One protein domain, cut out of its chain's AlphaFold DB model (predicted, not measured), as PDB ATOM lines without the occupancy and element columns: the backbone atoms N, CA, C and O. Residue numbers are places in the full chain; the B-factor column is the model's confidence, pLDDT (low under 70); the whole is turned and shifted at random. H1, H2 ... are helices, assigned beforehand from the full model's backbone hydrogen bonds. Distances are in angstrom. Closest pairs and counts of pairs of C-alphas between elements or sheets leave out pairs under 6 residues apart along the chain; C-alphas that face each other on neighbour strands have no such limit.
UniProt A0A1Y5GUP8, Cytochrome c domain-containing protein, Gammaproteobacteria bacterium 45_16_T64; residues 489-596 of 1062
ATOM      1  N   SER A 489      34.957 -24.787  22.428       95.38
ATOM      2  CA  SER A 489      33.753 -23.960  22.336       95.38
ATOM      3  C   SER A 489      32.590 -24.527  23.148       95.38
ATOM      4  O   SER A 489      31.994 -23.780  23.920       95.38
ATOM      5  N   ARG A 490      32.287 -25.825  23.020       92.38
ATOM      6  CA  ARG A 490      31.222 -26.485  23.789       92.38
ATOM      7  C   ARG A 490      31.425 -26.279  25.290       92.38
ATOM      8  O   ARG A 490      30.495 -25.879  25.979       92.38
ATOM      9  N   TRP A 491      32.634 -26.536  25.788       93.62
ATOM     10  CA  TRP A 491      32.936 -26.391  27.213       93.62
ATOM     11  C   TRP A 491      32.920 -24.932  27.678       93.62
ATOM     12  O   TRP A 491      32.452 -24.675  28.779       93.62
ATOM     13  N   THR A 492      33.308 -23.981  26.823       95.62
ATOM     14  CA  THR A 492      33.174 -22.540  27.102       95.62
ATOM     15  C   THR A 492      31.707 -22.150  27.316       95.62
ATOM     16  O   THR A 492      31.388 -21.483  28.297       95.62
ATOM     17  N   TYR A 493      30.796 -22.605  26.446       92.94
ATOM     18  CA  TYR A 493      29.356 -22.370  26.617       92.94
ATOM     19  C   TYR A 493      28.799 -23.035  27.876       92.94
ATOM     20  O   TYR A 493      28.052 -22.413  28.631       92.94
ATOM     21  N   TYR A 494      29.193 -24.282  28.122       90.75
ATOM     22  CA  TYR A 494      28.711 -25.037  29.269       90.75
ATOM     23  C   TYR A 494      29.157 -24.411  30.599       90.75
ATOM     24  O   TYR A 494      28.338 -24.203  31.489       90.75
ATOM     25  N   GLN A 495      30.440 -24.061  30.723       92.56
ATOM     26  CA  GLN A 495      31.035 -23.597  31.980       92.56
ATOM     27  C   GLN A 495      30.765 -22.121  32.278       92.56
ATOM     28  O   GLN A 495      30.623 -21.772  33.446       92.56
ATOM     29  N   PHE A 496      30.701 -21.263  31.253       95.81
ATOM     30  CA  PHE A 496      30.684 -19.805  31.442       95.81
ATOM     31  C   PHE A 496      29.431 -19.111  30.900       95.81
ATOM     32  O   PHE A 496      29.313 -17.893  31.006       95.81
ATOM     33  N   LEU A 497      28.499 -19.857  30.298       92.38
ATOM     34  CA  LEU A 497      27.230 -19.323  29.787       92.38
ATOM     35  C   LEU A 497      26.017 -20.198  30.153       92.38
ATOM     36  O   LEU A 497      24.915 -19.909  29.693       92.38
ATOM     37  N   ASN A 498      26.210 -21.249  30.964       87.50
ATOM     38  CA  ASN A 498      25.173 -22.206  31.371       87.50
ATOM     39  C   ASN A 498      24.391 -22.801  30.184       87.50
ATOM     40  O   ASN A 498      23.176 -22.977  30.254       87.50
ATOM     41  N   PHE A 499      25.072 -23.053  29.063       85.31
ATOM     42  CA  PHE A 499      24.432 -23.489  27.824       85.31
ATOM     43  C   PHE A 499      25.047 -24.792  27.310       85.31
ATOM     44  O   PHE A 499      26.189 -24.817  26.844       85.31
ATOM     45  N   ASP A 500      24.285 -25.888  27.373       82.88
ATOM     46  CA  ASP A 500      24.693 -27.166  26.786       82.88
ATOM     47  C   ASP A 500      24.253 -27.254  25.321       82.88
ATOM     48  O   ASP A 500      23.125 -27.633  25.000       82.88
ATOM     49  N   ILE A 501      25.179 -26.930  24.417       78.38
ATOM     50  CA  ILE A 501      24.942 -26.998  22.969       78.38
ATOM     51  C   ILE A 501      24.464 -28.386  22.528       78.38
ATOM     52  O   ILE A 501      23.634 -28.473  21.625       78.38
ATOM     53  N   GLU A 502      24.934 -29.466  23.155       77.50
ATOM     54  CA  GLU A 502      24.558 -30.824  22.739       77.50
ATOM     55  C   GLU A 502      23.097 -31.156  23.070       77.50
ATOM     56  O   GLU A 502      22.522 -32.036  22.431       77.50
ATOM     57  N   LYS A 503      22.485 -30.436  24.021       73.31
ATOM     58  CA  LYS A 503      21.054 -30.533  24.346       73.31
ATOM     59  C   LYS A 503      20.198 -29.480  23.625       73.31
ATOM     60  O   LYS A 503      18.977 -29.552  23.673       73.31
ATOM     61  N   SER A 504      20.814 -28.503  22.953       66.38
ATOM     62  CA  SER A 504      20.104 -27.338  22.399       66.38
ATOM     63  C   SER A 504      19.322 -27.610  21.105       66.38
ATOM     64  O   SER A 504      18.355 -26.902  20.823       66.38
ATOM     65  N   ALA A 505      19.704 -28.630  20.330       64.38
ATOM     66  CA  ALA A 505      18.978 -29.062  19.137       64.38
ATOM     67  C   ALA A 505      19.183 -30.561  18.876       64.38
ATOM     68  O   ALA A 505      20.287 -31.091  19.020       64.38
ATOM     69  N   ALA A 506      18.122 -31.249  18.446       65.19
ATOM     70  CA  ALA A 506      18.205 -32.652  18.062       65.19
ATOM     71  C   ALA A 506      19.051 -32.812  16.791       65.19
ATOM     72  O   ALA A 506      18.851 -32.114  15.795       65.19
ATOM     73  N   ARG A 507      19.988 -33.767  16.802       70.88
ATOM     74  CA  ARG A 507      20.727 -34.140  15.589       70.88
ATOM     75  C   ARG A 507      19.758 -34.785  14.600       70.88
ATOM     76  O   ARG A 507      19.050 -35.717  14.975       70.88
ATOM     77  N   SER A 508      19.760 -34.327  13.345       70.94
ATOM     78  CA  SER A 508      18.924 -34.943  12.310       70.94
ATOM     79  C   SER A 508      19.262 -36.427  12.161       70.94
ATOM     80  O   SER A 508      20.429 -36.817  12.063       70.94
ATOM     81  N   THR A 509      18.225 -37.260  12.167       77.75
ATOM     82  CA  THR A 509      18.313 -38.688  11.844       77.75
ATOM     83  C   THR A 509      17.894 -38.972  10.403       77.75
ATOM     84  O   THR A 509      17.819 -40.142  10.019       77.75
ATOM     85  N   ASP A 510      17.586 -37.934   9.616       79.38
ATOM     86  CA  ASP A 510      17.208 -38.072   8.214       79.38
ATOM     87  C   ASP A 510      18.423 -38.544   7.386       79.38
ATOM     88  O   ASP A 510      19.469 -37.886   7.380       79.38
ATOM     89  N   PRO A 511      18.327 -39.688   6.682       82.00
ATOM     90  CA  PRO A 511      19.398 -40.162   5.815       82.00
ATOM     91  C   PRO A 511      19.821 -39.174   4.720       82.00
ATOM     92  O   PRO A 511      20.969 -39.251   4.285       82.00
ATOM     93  N   GLU A 512      18.933 -38.291   4.248       81.06
ATOM     94  CA  GLU A 512      19.264 -37.276   3.239       81.06
ATOM     95  C   GLU A 512      20.125 -36.158   3.834       81.06
ATOM     96  O   GLU A 512      21.166 -35.832   3.258       81.06
ATOM     97  N   ASP A 513      19.771 -35.655   5.022       77.50
ATOM     98  CA  ASP A 513      20.570 -34.650   5.737       77.50
ATOM     99  C   ASP A 513      21.973 -35.179   6.066       77.50
ATOM    100  O   ASP A 513      22.973 -34.477   5.906       77.50
ATOM    101  N   LEU A 514      22.059 -36.445   6.485       80.38
ATOM    102  CA  LEU A 514      23.318 -37.104   6.845       80.38
ATOM    103  C   LEU A 514      24.177 -37.498   5.632       80.38
ATOM    104  O   LEU A 514      25.365 -37.789   5.792       80.38
ATOM    105  N   ALA A 515      23.599 -37.533   4.428       82.12
ATOM    106  CA  ALA A 515      24.316 -37.826   3.190       82.12
ATOM    107  C   ALA A 515      24.932 -36.575   2.537       82.12
ATOM    108  O   ALA A 515      25.679 -36.715   1.559       82.12
ATOM    109  N   ASP A 516      24.649 -35.369   3.046       78.50
ATOM    110  CA  ASP A 516      25.235 -34.136   2.526       78.50
ATOM    111  C   ASP A 516      26.749 -34.077   2.791       78.50
ATOM    112  O   ASP A 516      27.236 -34.181   3.917       78.50
ATOM    113  N   THR A 517      27.513 -33.889   1.717       82.00
ATOM    114  CA  THR A 517      28.981 -33.787   1.737       82.00
ATOM    115  C   THR A 517      29.473 -32.380   1.405       82.00
ATOM    116  O   THR A 517      30.674 -32.115   1.468       82.00
ATOM    117  N   ASN A 518      28.572 -31.453   1.070       83.31
ATOM    118  CA  ASN A 518      28.901 -30.093   0.671       83.31
ATOM    119  C   ASN A 518      29.026 -29.170   1.889       83.31
ATOM    120  O   ASN A 518      28.206 -28.276   2.076       83.31
ATOM    121  N   ASN A 519      30.054 -29.378   2.715       83.94
ATOM    122  CA  ASN A 519      30.269 -28.635   3.964       83.94
ATOM    123  C   ASN A 519      28.956 -28.477   4.766       83.94
ATOM    124  O   ASN A 519      28.419 -27.367   4.884       83.94
ATOM    125  N   PRO A 520      28.409 -29.591   5.283       83.25
ATOM    126  CA  PRO A 520      27.097 -29.586   5.919       83.25
ATOM    127  C   PRO A 520      27.030 -28.596   7.089       83.25
ATOM    128  O   PRO A 520      25.997 -27.974   7.302       83.25
ATOM    129  N   THR A 521      28.145 -28.343   7.786       84.12
ATOM    130  CA  THR A 521      28.208 -27.386   8.903       84.12
ATOM    131  C   THR A 521      27.947 -25.930   8.501       84.12
ATOM    132  O   THR A 521      27.557 -25.144   9.358       84.12
ATOM    133  N   LEU A 522      28.104 -25.577   7.217       85.19
ATOM    134  CA  LEU A 522      27.779 -24.251   6.667       85.19
ATOM    135  C   LEU A 522      26.530 -24.228   5.782       85.19
ATOM    136  O   LEU A 522      25.859 -23.200   5.715       85.19
ATOM    137  N   ASN A 523      26.237 -25.320   5.076       84.06
ATOM    138  CA  ASN A 523      25.234 -25.311   4.010       84.06
ATOM    139  C   ASN A 523      23.981 -26.131   4.326       84.06
ATOM    140  O   ASN A 523      22.949 -25.891   3.700       84.06
ATOM    141  N   ASN A 524      24.049 -27.074   5.270       83.56
ATOM    142  CA  ASN A 524      22.904 -27.894   5.648       83.56
ATOM    143  C   ASN A 524      22.171 -27.257   6.847       83.56
ATOM    144  O   ASN A 524      22.756 -27.160   7.931       83.56
ATOM    145  N   PRO A 525      20.894 -26.850   6.711       79.31
ATOM    146  CA  PRO A 525      20.079 -26.342   7.819       79.31
ATOM    147  C   PRO A 525      20.097 -27.233   9.072       79.31
ATOM    148  O   PRO A 525      20.178 -26.719  10.189       79.31
ATOM    149  N   ALA A 526      20.124 -28.557   8.894       76.56
ATOM    150  CA  ALA A 526      20.153 -29.528   9.984       76.56
ATOM    151  C   ALA A 526      21.435 -29.468  10.835       76.56
ATOM    152  O   ALA A 526      21.421 -29.854  12.002       76.56
ATOM    153  N   CYS A 527      22.551 -28.988  10.276       80.81
ATOM    154  CA  CYS A 527      23.825 -28.862  10.990       80.81
ATOM    155  C   CYS A 527      24.138 -27.401  11.351       80.81
ATOM    156  O   CYS A 527      24.636 -27.121  12.442       80.81
ATOM    157  N   THR A 528      23.820 -26.455  10.466       82.00
ATOM    158  CA  THR A 528      24.076 -25.016  10.675       82.00
ATOM    159  C   THR A 528      23.383 -24.456  11.914       82.00
ATOM    160  O   THR A 528      23.912 -23.522  12.511       82.00
ATOM    161  N   ALA A 529      22.262 -25.048  12.349       74.81
ATOM    162  CA  ALA A 529      21.572 -24.654  13.578       74.81
ATOM    163  C   ALA A 529      22.531 -24.611  14.785       74.81
ATOM    164  O   ALA A 529      22.663 -23.566  15.418       74.81
ATOM    165  N   CYS A 530      23.299 -25.678  15.033       79.94
ATOM    166  CA  CYS A 530      24.290 -25.702  16.116       79.94
ATOM    167  C   CYS A 530      25.586 -24.970  15.737       79.94
ATOM    168  O   CYS A 530      26.174 -24.251  16.550       79.94
ATOM    169  N   HIS A 531      26.048 -25.146  14.496       87.00
ATOM    170  CA  HIS A 531      27.346 -24.625  14.061       87.00
ATOM    171  C   HIS A 531      27.396 -23.097  13.979       87.00
ATOM    172  O   HIS A 531      28.450 -22.525  14.244       87.00
ATOM    173  N   SER A 532      26.262 -22.429  13.742       86.06
ATOM    174  CA  SER A 532      26.132 -20.964  13.808       86.06
ATOM    175  C   SER A 532      26.573 -20.366  15.149       86.06
ATOM    176  O   SER A 532      27.031 -19.229  15.201       86.06
ATOM    177  N   THR A 533      26.464 -21.147  16.226       84.94
ATOM    178  CA  THR A 533      26.793 -20.740  17.597       84.94
ATOM    179  C   THR A 533      28.126 -21.321  18.062       84.94
ATOM    180  O   THR A 533      28.892 -20.644  18.750       84.94
ATOM    181  N   LEU A 534      28.424 -22.557  17.658       89.56
ATOM    182  CA  LEU A 534      29.624 -23.292  18.059       89.56
ATOM    183  C   LEU A 534      30.891 -22.827  17.320       89.56
ATOM    184  O   LEU A 534      31.938 -22.630  17.936       89.56
ATOM    185  N   ASP A 535      30.816 -22.651  16.000       93.62
ATOM    186  CA  ASP A 535      32.003 -22.384  15.179       93.62
ATOM    187  C   ASP A 535      32.632 -21.005  15.458       93.62
ATOM    188  O   ASP A 535      33.858 -20.946  15.528       93.62
ATOM    189  N   PRO A 536      31.871 -19.919  15.712       95.69
ATOM    190  CA  PRO A 536      32.470 -18.621  16.025       95.69
ATOM    191  C   PRO A 536      33.322 -18.605  17.304       95.69
ATOM    192  O   PRO A 536      34.433 -18.067  17.294       95.69
ATOM    193  N   ILE A 537      32.872 -19.233  18.400       96.56
ATOM    194  CA  ILE A 537      33.710 -19.349  19.604       96.56
ATOM    195  C   ILE A 537      34.888 -20.287  19.330       96.56
ATOM    196  O   ILE A 537      35.999 -19.983  19.752       96.56
ATOM    197  N   ALA A 538      34.698 -21.382  18.584       96.69
ATOM    198  CA  ALA A 538      35.811 -22.240  18.171       96.69
ATOM    199  C   ALA A 538      36.878 -21.449  17.387       96.69
ATOM    200  O   ALA A 538      38.074 -21.634  17.621       96.69
ATOM    201  N   GLY A 539      36.450 -20.513  16.536       96.56
ATOM    202  CA  GLY A 539      37.316 -19.581  15.819       96.56
ATOM    203  C   GLY A 539      38.069 -18.622  16.729       96.56
ATOM    204  O   GLY A 539      39.225 -18.308  16.462       96.56
ATOM    205  N   ALA A 540      37.505 -18.216  17.866       97.81
ATOM    206  CA  ALA A 540      38.245 -17.398  18.829       97.81
ATOM    207  C   ALA A 540      39.491 -18.123  19.385       97.81
ATOM    208  O   ALA A 540      40.465 -17.465  19.753       97.81
ATOM    209  N   PHE A 541      39.516 -19.462  19.370       97.38
ATOM    210  CA  PHE A 541      40.682 -20.284  19.722       97.38
ATOM    211  C   PHE A 541      41.687 -20.477  18.568       97.38
ATOM    212  O   PHE A 541      42.614 -21.270  18.713       97.38
ATOM    213  N   GLN A 542      41.558 -19.769  17.438       95.12
ATOM    214  CA  GLN A 542      42.396 -19.917  16.232       95.12
ATOM    215  C   GLN A 542      43.916 -19.929  16.475       95.12
ATOM    216  O   GLN A 542      44.657 -20.588  15.749       95.12
ATOM    217  N   ASN A 543      44.398 -19.248  17.518       95.62
ATOM    218  CA  ASN A 543      45.821 -19.226  17.851       95.62
ATOM    219  C   ASN A 543      46.290 -20.436  18.669       95.62
ATOM    220  O   ASN A 543      47.490 -20.569  18.875       95.62
ATOM    221  N   TYR A 544      45.420 -21.349  19.103       94.94
ATOM    222  CA  TYR A 544      45.778 -22.467  19.982       94.94
ATOM    223  C   TYR A 544      45.591 -23.806  19.277       94.94
ATOM    224  O   TYR A 544      44.470 -24.216  18.979       94.94
ATOM    225  N   GLY A 545      46.700 -24.512  19.047       88.88
ATOM    226  CA  GLY A 545      46.678 -25.813  18.379       88.88
ATOM    227  C   GLY A 545      46.119 -26.935  19.257       88.88
ATOM    228  O   GLY A 545      45.735 -26.731  20.416       88.88
ATOM    229  N   ASP A 546      46.144 -28.157  18.731       88.38
ATOM    230  CA  ASP A 546      45.633 -29.357  19.412       88.38
ATOM    231  C   ASP A 546      46.312 -29.625  20.762       88.38
ATOM    232  O   ASP A 546      45.662 -30.057  21.710       88.38
ATOM    233  N   LYS A 547      47.599 -29.274  20.886       84.38
ATOM    234  CA  LYS A 547      48.374 -29.369  22.138       84.38
ATOM    235  C   LYS A 547      48.252 -28.143  23.058       84.38
ATOM    236  O   LYS A 547      48.871 -28.104  24.114       84.38
ATOM    237  N   GLY A 548      47.495 -27.124  22.647       90.38
ATOM    238  CA  GLY A 548      47.268 -25.907  23.435       90.38
ATOM    239  C   GLY A 548      48.385 -24.858  23.366       90.38
ATOM    240  O   GLY A 548      48.330 -23.876  24.095       90.38
ATOM    241  N   HIS A 549      49.387 -25.016  22.496       91.69
ATOM    242  CA  HIS A 549      50.404 -23.977  22.283       91.69
ATOM    243  C   HIS A 549      49.855 -22.812  21.463       91.69
ATOM    244  O   HIS A 549      49.154 -23.026  20.468       91.69
ATOM    245  N   TYR A 550      50.251 -21.592  21.837       94.50
ATOM    246  CA  TYR A 550      50.031 -20.405  21.013       94.50
ATOM    247  C   TYR A 550      50.884 -20.487  19.737       94.50
ATOM    248  O   TYR A 550      52.105 -20.579  19.838       94.50
ATOM    249  N   ARG A 551      50.251 -20.482  18.558       92.81
ATOM    250  CA  ARG A 551      50.872 -20.591  17.220       92.81
ATOM    251  C   ARG A 551      51.947 -21.679  17.129       92.81
ATOM    252  O   ARG A 551      53.039 -21.461  16.611       92.81
ATOM    253  N   GLY A 552      51.622 -22.857  17.659       86.25
ATOM    254  CA  GLY A 552      52.564 -23.970  17.826       86.25
ATOM    255  C   GLY A 552      52.816 -24.828  16.583       86.25
ATOM    256  O   GLY A 552      53.412 -25.897  16.701       86.25
ATOM    257  N   SER A 553      52.324 -24.441  15.401       86.56
ATOM    258  CA  SER A 553      52.654 -25.161  14.165       86.56
ATOM    259  C   SER A 553      54.061 -24.795  13.683       86.56
ATOM    260  O   SER A 553      54.527 -23.671  13.860       86.56
ATOM    261  N   ASN A 554      54.727 -25.742  13.017       75.62
ATOM    262  CA  ASN A 554      56.048 -25.519  12.426       75.62
ATOM    263  C   ASN A 554      56.012 -24.333  11.444       75.62
ATOM    264  O   ASN A 554      55.175 -24.298  10.541       75.62
ATOM    265  N   GLY A 555      56.913 -23.370  11.632       80.75
ATOM    266  CA  GLY A 555      56.916 -22.069  10.969       80.75
ATOM    267  C   GLY A 555      56.418 -20.921  11.856       80.75
ATOM    268  O   GLY A 555      56.678 -19.771  11.515       80.75
ATOM    269  N   GLY A 556      55.744 -21.196  12.979       80.38
ATOM    270  CA  GLY A 556      55.388 -20.200  14.001       80.38
ATOM    271  C   GLY A 556      54.324 -19.172  13.598       80.38
ATOM    272  O   GLY A 556      54.111 -18.195  14.312       80.38
ATOM    273  N   LEU A 557      53.660 -19.348  12.451       85.00
ATOM    274  CA  LEU A 557      52.741 -18.346  11.890       85.00
ATOM    275  C   LEU A 557      51.270 -18.562  12.275       85.00
ATOM    276  O   LEU A 557      50.496 -17.613  12.236       85.00
ATOM    277  N   HIS A 558      50.874 -19.786  12.625       91.81
ATOM    278  CA  HIS A 558      49.486 -20.173  12.905       91.81
ATOM    279  C   HIS A 558      49.433 -21.442  13.769       91.81
ATOM    280  O   HIS A 558      50.462 -22.056  14.049       91.81
ATOM    281  N   SER A 559      48.226 -21.875  14.142       93.25
ATOM    282  CA  SER A 559      47.980 -23.150  14.841       93.25
ATOM    283  C   SER A 559      47.238 -24.192  13.996       93.25
ATOM    284  O   SER A 559      46.864 -25.249  14.500       93.25
ATOM    285  N   LEU A 560      47.044 -23.919  12.699       92.75
ATOM    286  CA  LEU A 560      46.432 -24.861  11.761       92.75
ATOM    287  C   LEU A 560      47.297 -26.125  11.585       92.75
ATOM    288  O   LEU A 560      48.529 -26.014  11.497       92.75
ATOM    289  N   PRO A 561      46.681 -27.319  11.518       90.88
ATOM    290  CA  PRO A 561      47.400 -28.578  11.420       90.88
ATOM    291  C   PRO A 561      47.950 -28.808  10.013       90.88
ATOM    292  O   PRO A 561      47.346 -28.427   9.009       90.88
ATOM    293  N   THR A 562      49.072 -29.523   9.930       89.00
ATOM    294  CA  THR A 562      49.735 -29.865   8.661       89.00
ATOM    295  C   THR A 562      48.823 -30.631   7.699       89.00
ATOM    296  O   THR A 562      48.977 -30.529   6.484       89.00
ATOM    297  N   SER A 563      47.876 -31.406   8.234       90.00
ATOM    298  CA  SER A 563      46.860 -32.121   7.455       90.00
ATOM    299  C   SER A 563      45.937 -31.184   6.679       90.00
ATOM    300  O   SER A 563      45.439 -31.586   5.638       90.00
ATOM    301  N   TYR A 564      45.742 -29.946   7.143       90.75
ATOM    302  CA  TYR A 564      45.009 -28.911   6.423       90.75
ATOM    303  C   TYR A 564      45.943 -28.105   5.520       90.75
ATOM    304  O   TYR A 564      45.686 -27.982   4.331       90.75
ATOM    305  N   THR A 565      47.073 -27.621   6.044       90.31
ATOM    306  CA  THR A 565      47.942 -26.698   5.292       90.31
ATOM    307  C   THR A 565      48.661 -27.332   4.100       90.31
ATOM    308  O   THR A 565      49.081 -26.617   3.192       90.31
ATOM    309  N   ASN A 566      48.845 -28.658   4.103       88.31
ATOM    310  CA  ASN A 566      49.520 -29.392   3.027       88.31
ATOM    311  C   ASN A 566      48.564 -30.219   2.155       88.31
ATOM    312  O   ASN A 566      49.034 -30.942   1.271       88.31
ATOM    313  N   ASP A 567      47.255 -30.163   2.404       86.44
ATOM    314  CA  ASP A 567      46.281 -30.839   1.553       86.44
ATOM    315  C   ASP A 567      46.032 -30.017   0.282       86.44
ATOM    316  O   ASP A 567      45.721 -28.826   0.340       86.44
ATOM    317  N   ASN A 568      46.177 -30.668  -0.876       86.00
ATOM    318  CA  ASN A 568      46.003 -30.044  -2.188       86.00
ATOM    319  C   ASN A 568      44.552 -29.623  -2.451       86.00
ATOM    320  O   ASN A 568      44.331 -28.759  -3.297       86.00
ATOM    321  N   ASP A 569      43.595 -30.250  -1.764       85.62
ATOM    322  CA  ASP A 569      42.169 -29.952  -1.889       85.62
ATOM    323  C   ASP A 569      41.683 -28.972  -0.797       85.62
ATOM    324  O   ASP A 569      40.504 -28.608  -0.775       85.62
ATOM    325  N   SER A 570      42.575 -28.515   0.094       87.69
ATOM    326  CA  SER A 570      42.250 -27.500   1.104       87.69
ATOM    327  C   SER A 570      42.134 -26.095   0.505       87.69
ATOM    328  O   SER A 570      42.700 -25.784  -0.544       87.69
ATOM    329  N   LEU A 571      41.422 -25.215   1.215       91.19
ATOM    330  CA  LEU A 571      41.320 -23.792   0.873       91.19
ATOM    331  C   LEU A 571      42.422 -22.939   1.517       91.19
ATOM    332  O   LEU A 571      42.350 -21.719   1.433       91.19
ATOM    333  N   PHE A 572      43.414 -23.553   2.162       92.75
ATOM    334  CA  PHE A 572      44.437 -22.838   2.917       92.75
ATOM    335  C   PHE A 572      45.263 -21.893   2.032       92.75
ATOM    336  O   PHE A 572      45.809 -22.283   0.996       92.75
ATOM    337  N   GLU A 573      45.431 -20.657   2.496       92.94
ATOM    338  CA  GLU A 573      46.353 -19.674   1.945       92.94
ATOM    339  C   GLU A 573      47.392 -19.246   2.992       92.94
ATOM    340  O   GLU A 573      47.157 -19.221   4.201       92.94
ATOM    341  N   SER A 574      48.584 -18.868   2.522       88.75
ATOM    342  CA  SER A 574      49.641 -18.381   3.412       88.75
ATOM    343  C   SER A 574      49.195 -17.104   4.131       88.75
ATOM    344  O   SER A 574      48.876 -16.106   3.485       88.75
ATOM    345  N   GLY A 575      49.222 -17.140   5.465       88.12
ATOM    346  CA  GLY A 575      48.742 -16.063   6.337       88.12
ATOM    347  C   GLY A 575      47.432 -16.387   7.053       88.12
ATOM    348  O   GLY A 575      47.057 -15.650   7.962       88.12
ATOM    349  N   ASP A 576      46.765 -17.486   6.696       93.44
ATOM    350  CA  ASP A 576      45.549 -17.912   7.380       93.44
ATOM    351  C   ASP A 576      45.840 -18.348   8.821       93.44
ATOM    352  O   ASP A 576      46.751 -19.137   9.090       93.44
ATOM    353  N   LEU A 577      45.016 -17.850   9.747       93.69
ATOM    354  CA  LEU A 577      44.976 -18.288  11.145       93.69
ATOM    355  C   LEU A 577      43.802 -19.236  11.416       93.69
ATOM    356  O   LEU A 577      43.823 -19.976  12.397       93.69
ATOM    357  N   TRP A 578      42.800 -19.236  10.534       94.31
ATOM    358  CA  TRP A 578      41.551 -19.969  10.691       94.31
ATOM    359  C   TRP A 578      41.144 -20.690   9.405       94.31
ATOM    360  O   TRP A 578      41.610 -20.364   8.313       94.31
ATOM    361  N   TYR A 579      40.288 -21.703   9.543       93.56
ATOM    362  CA  TYR A 579      39.787 -22.489   8.420       93.56
ATOM    363  C   TYR A 579      38.804 -21.659   7.588       93.56
ATOM    364  O   TYR A 579      37.745 -21.281   8.084       93.56
ATOM    365  N   ARG A 580      39.108 -21.434   6.305       92.06
ATOM    366  CA  ARG A 580      38.263 -20.621   5.405       92.06
ATOM    367  C   ARG A 580      36.884 -21.219   5.138       92.06
ATOM    368  O   ARG A 580      35.969 -20.520   4.718       92.06
ATOM    369  N   GLU A 581      36.740 -22.523   5.344       89.69
ATOM    370  CA  GLU A 581      35.475 -23.241   5.236       89.69
ATOM    371  C   GLU A 581      34.682 -23.318   6.556       89.69
ATOM    372  O   GLU A 581      33.759 -24.125   6.662       89.69
ATOM    373  N   MET A 582      35.028 -22.511   7.563       92.12
ATOM    374  CA  MET A 582      34.281 -22.369   8.819       92.12
ATOM    375  C   MET A 582      33.789 -20.933   9.016       92.12
ATOM    376  O   MET A 582      34.261 -20.009   8.360       92.12
ATOM    377  N   LEU A 583      32.823 -20.748   9.922       92.69
ATOM    378  CA  LEU A 583      32.383 -19.410  10.321       92.69
ATOM    379  C   LEU A 583      33.520 -18.645  11.004       92.69
ATOM    380  O   LEU A 583      34.354 -19.239  11.695       92.69
ATOM    381  N   GLU A 584      33.519 -17.329  10.807       94.56
ATOM    382  CA  GLU A 584      34.537 -16.437  11.356       94.56
ATOM    383  C   GLU A 584      34.511 -16.415  12.895       94.56
ATOM    384  O   GLU A 584      33.434 -16.554  13.495       94.56
ATOM    385  N   PRO A 585      35.671 -16.205  13.547       96.94
ATOM    386  CA  PRO A 585      35.759 -16.022  14.991       96.94
ATOM    387  C   PRO A 585      34.753 -14.988  15.505       96.94
ATOM    388  O   PRO A 585      34.637 -13.887  14.963       96.94
ATOM    389  N   GLY A 586      34.024 -15.300  16.577       95.44
ATOM    390  CA  GLY A 586      32.954 -14.421  17.033       95.44
ATOM    391  C   GLY A 586      32.207 -14.868  18.283       95.44
ATOM    392  O   GLY A 586      32.179 -16.037  18.650       95.44
ATOM    393  N   PHE A 587      31.559 -13.896  18.916       93.94
ATOM    394  CA  PHE A 587      30.518 -14.072  19.928       93.94
ATOM    395  C   PHE A 587      29.768 -12.742  20.037       93.94
ATOM    396  O   PHE A 587      30.405 -11.708  20.252       93.94
ATOM    397  N   LYS A 588      28.445 -12.741  19.814       85.94
ATOM    398  CA  LYS A 588      27.637 -11.509  19.662       85.94
ATOM    399  C   LYS A 588      28.245 -10.521  18.644       85.94
ATOM    400  O   LYS A 588      28.381  -9.328  18.900       85.94
ATOM    401  N   GLY A 589      28.633 -11.055  17.486       88.94
ATOM    402  CA  GLY A 589      29.347 -10.342  16.425       88.94
ATOM    403  C   GLY A 589      30.754 -10.893  16.197       88.94
ATOM    404  O   GLY A 589      31.299 -11.627  17.023       88.94
ATOM    405  N   GLU A 590      31.348 -10.530  15.067       93.81
ATOM    406  CA  GLU A 590      32.682 -10.978  14.657       93.81
ATOM    407  C   GLU A 590      33.783 -10.453  15.601       93.81
ATOM    408  O   GLU A 590      33.674  -9.362  16.182       93.81
ATOM    409  N   ILE A 591      34.839 -11.242  15.796       96.81
ATOM    410  CA  ILE A 591      36.075 -10.870  16.489       96.81
ATOM    411  C   ILE A 591      37.156 -10.708  15.421       96.81
ATOM    412  O   ILE A 591      37.736 -11.678  14.952       96.81
ATOM    413  N   VAL A 592      37.438  -9.454  15.064       94.81
ATOM    414  CA  VAL A 592      38.462  -9.096  14.065       94.81
ATOM    415  C   VAL A 592      39.884  -9.053  14.638       94.81
ATOM    416  O   VAL A 592      40.845  -8.887  13.894       94.81
ATOM    417  N   GLU A 593      40.024  -9.146  15.964       95.06
ATOM    418  CA  GLU A 593      41.317  -9.187  16.650       95.06
ATOM    419  C   GLU A 593      41.966 -10.563  16.458       95.06
ATOM    420  O   GLU A 593      41.373 -11.590  16.792       95.06
ATOM    421  N   THR A 594      43.188 -10.582  15.929       91.38
ATOM    422  CA  THR A 594      43.860 -11.808  15.481       91.38
ATOM    423  C   THR A 594      44.950 -12.298  16.420       91.38
ATOM    424  O   THR A 594      45.308 -13.469  16.342       91.38
ATOM    425  N   GLU A 595      45.494 -11.451  17.297       91.00
ATOM    426  CA  GLU A 595      46.494 -11.870  18.294       91.00
ATOM    427  C   GLU A 595      45.806 -12.233  19.619       91.00
ATOM    428  O   GLU A 595      46.042 -13.296  20.192       91.00
ATOM    429  N   ASN A 596      44.862 -11.393  20.047       93.56
ATOM    430  CA  ASN A 596      44.231 -11.451  21.370       93.56
ATOM    431  C   ASN A 596      42.751 -11.870  21.326       93.56
ATOM    432  O   ASN A 596      41.935 -11.416  22.132       93.56
TER     433      ASN A 596
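AT A GLANCE: This is residues 489 to 596 of the 1062 residues of the protein "Cytochrome c domain-containing protein" of Gammaproteobacteria bacterium 45_16_T64 (UniProt A0A1Y5GUP8). Little regular structure is here: one longer helix, H5, kinked by 44 degrees near residue 533, meets H1 crosswise near its later part, while two long stretches with no named element, residues 541 to 561 and 566 to 596, with the short H6 between them, make up much of the rest. The 108 printed residues include six named helices, H1 to H6 in order, and no named strand; 41 residues are in named elements, class all helix. The whole is compact, radius of gyration of the C-alphas 15.1 A, spanning 42 by 36 by 24 A.

IN THESE COORDINATES: Find C-alpha 489 at (33.753, -23.960, 22.336); H1 runs from there to 497, 10.9 A. Then come H2, 501 to 504, H3, 511 to 514, and H4, 520 to 523. H5, 525 to 540, spans 23.0 A to C-alpha 540 at (38.245, -17.398, 18.829); H6 is 562 to 565.

HOW THE PARTS SIT: Start at H5, the hub. Its residues 534 to 538 touch H1, about perpendicular at 77 degrees; the closest C-alphas, Ser 489 and Ala 538, are 5.0 A apart. H4 touches its residues 527 to 531 only at the corner, C-alphas of Thr 521 and Cys 527 at 5.1 A. H2 only just touches its residues 530 to 534, with 3 pairs of C-alphas within 8 A, closest Ile 501 and Cys 530, 7.0 A. H3 is close but not clearly touching, C-alphas of Asp 513 and Ala 526 at 6.7 A. H6 and H5 are apart. Every O i to N i+4 pair is within hydrogen-bond range in H1, 8 of 12 in H5.

THE WHOLE: The C-alphas farthest apart, Asp 510 and Gly 555, stand 42.9 A apart. The printed part has no cut; H5 to H6 is a long link. Residues 504 to 506 are under pLDDT 70.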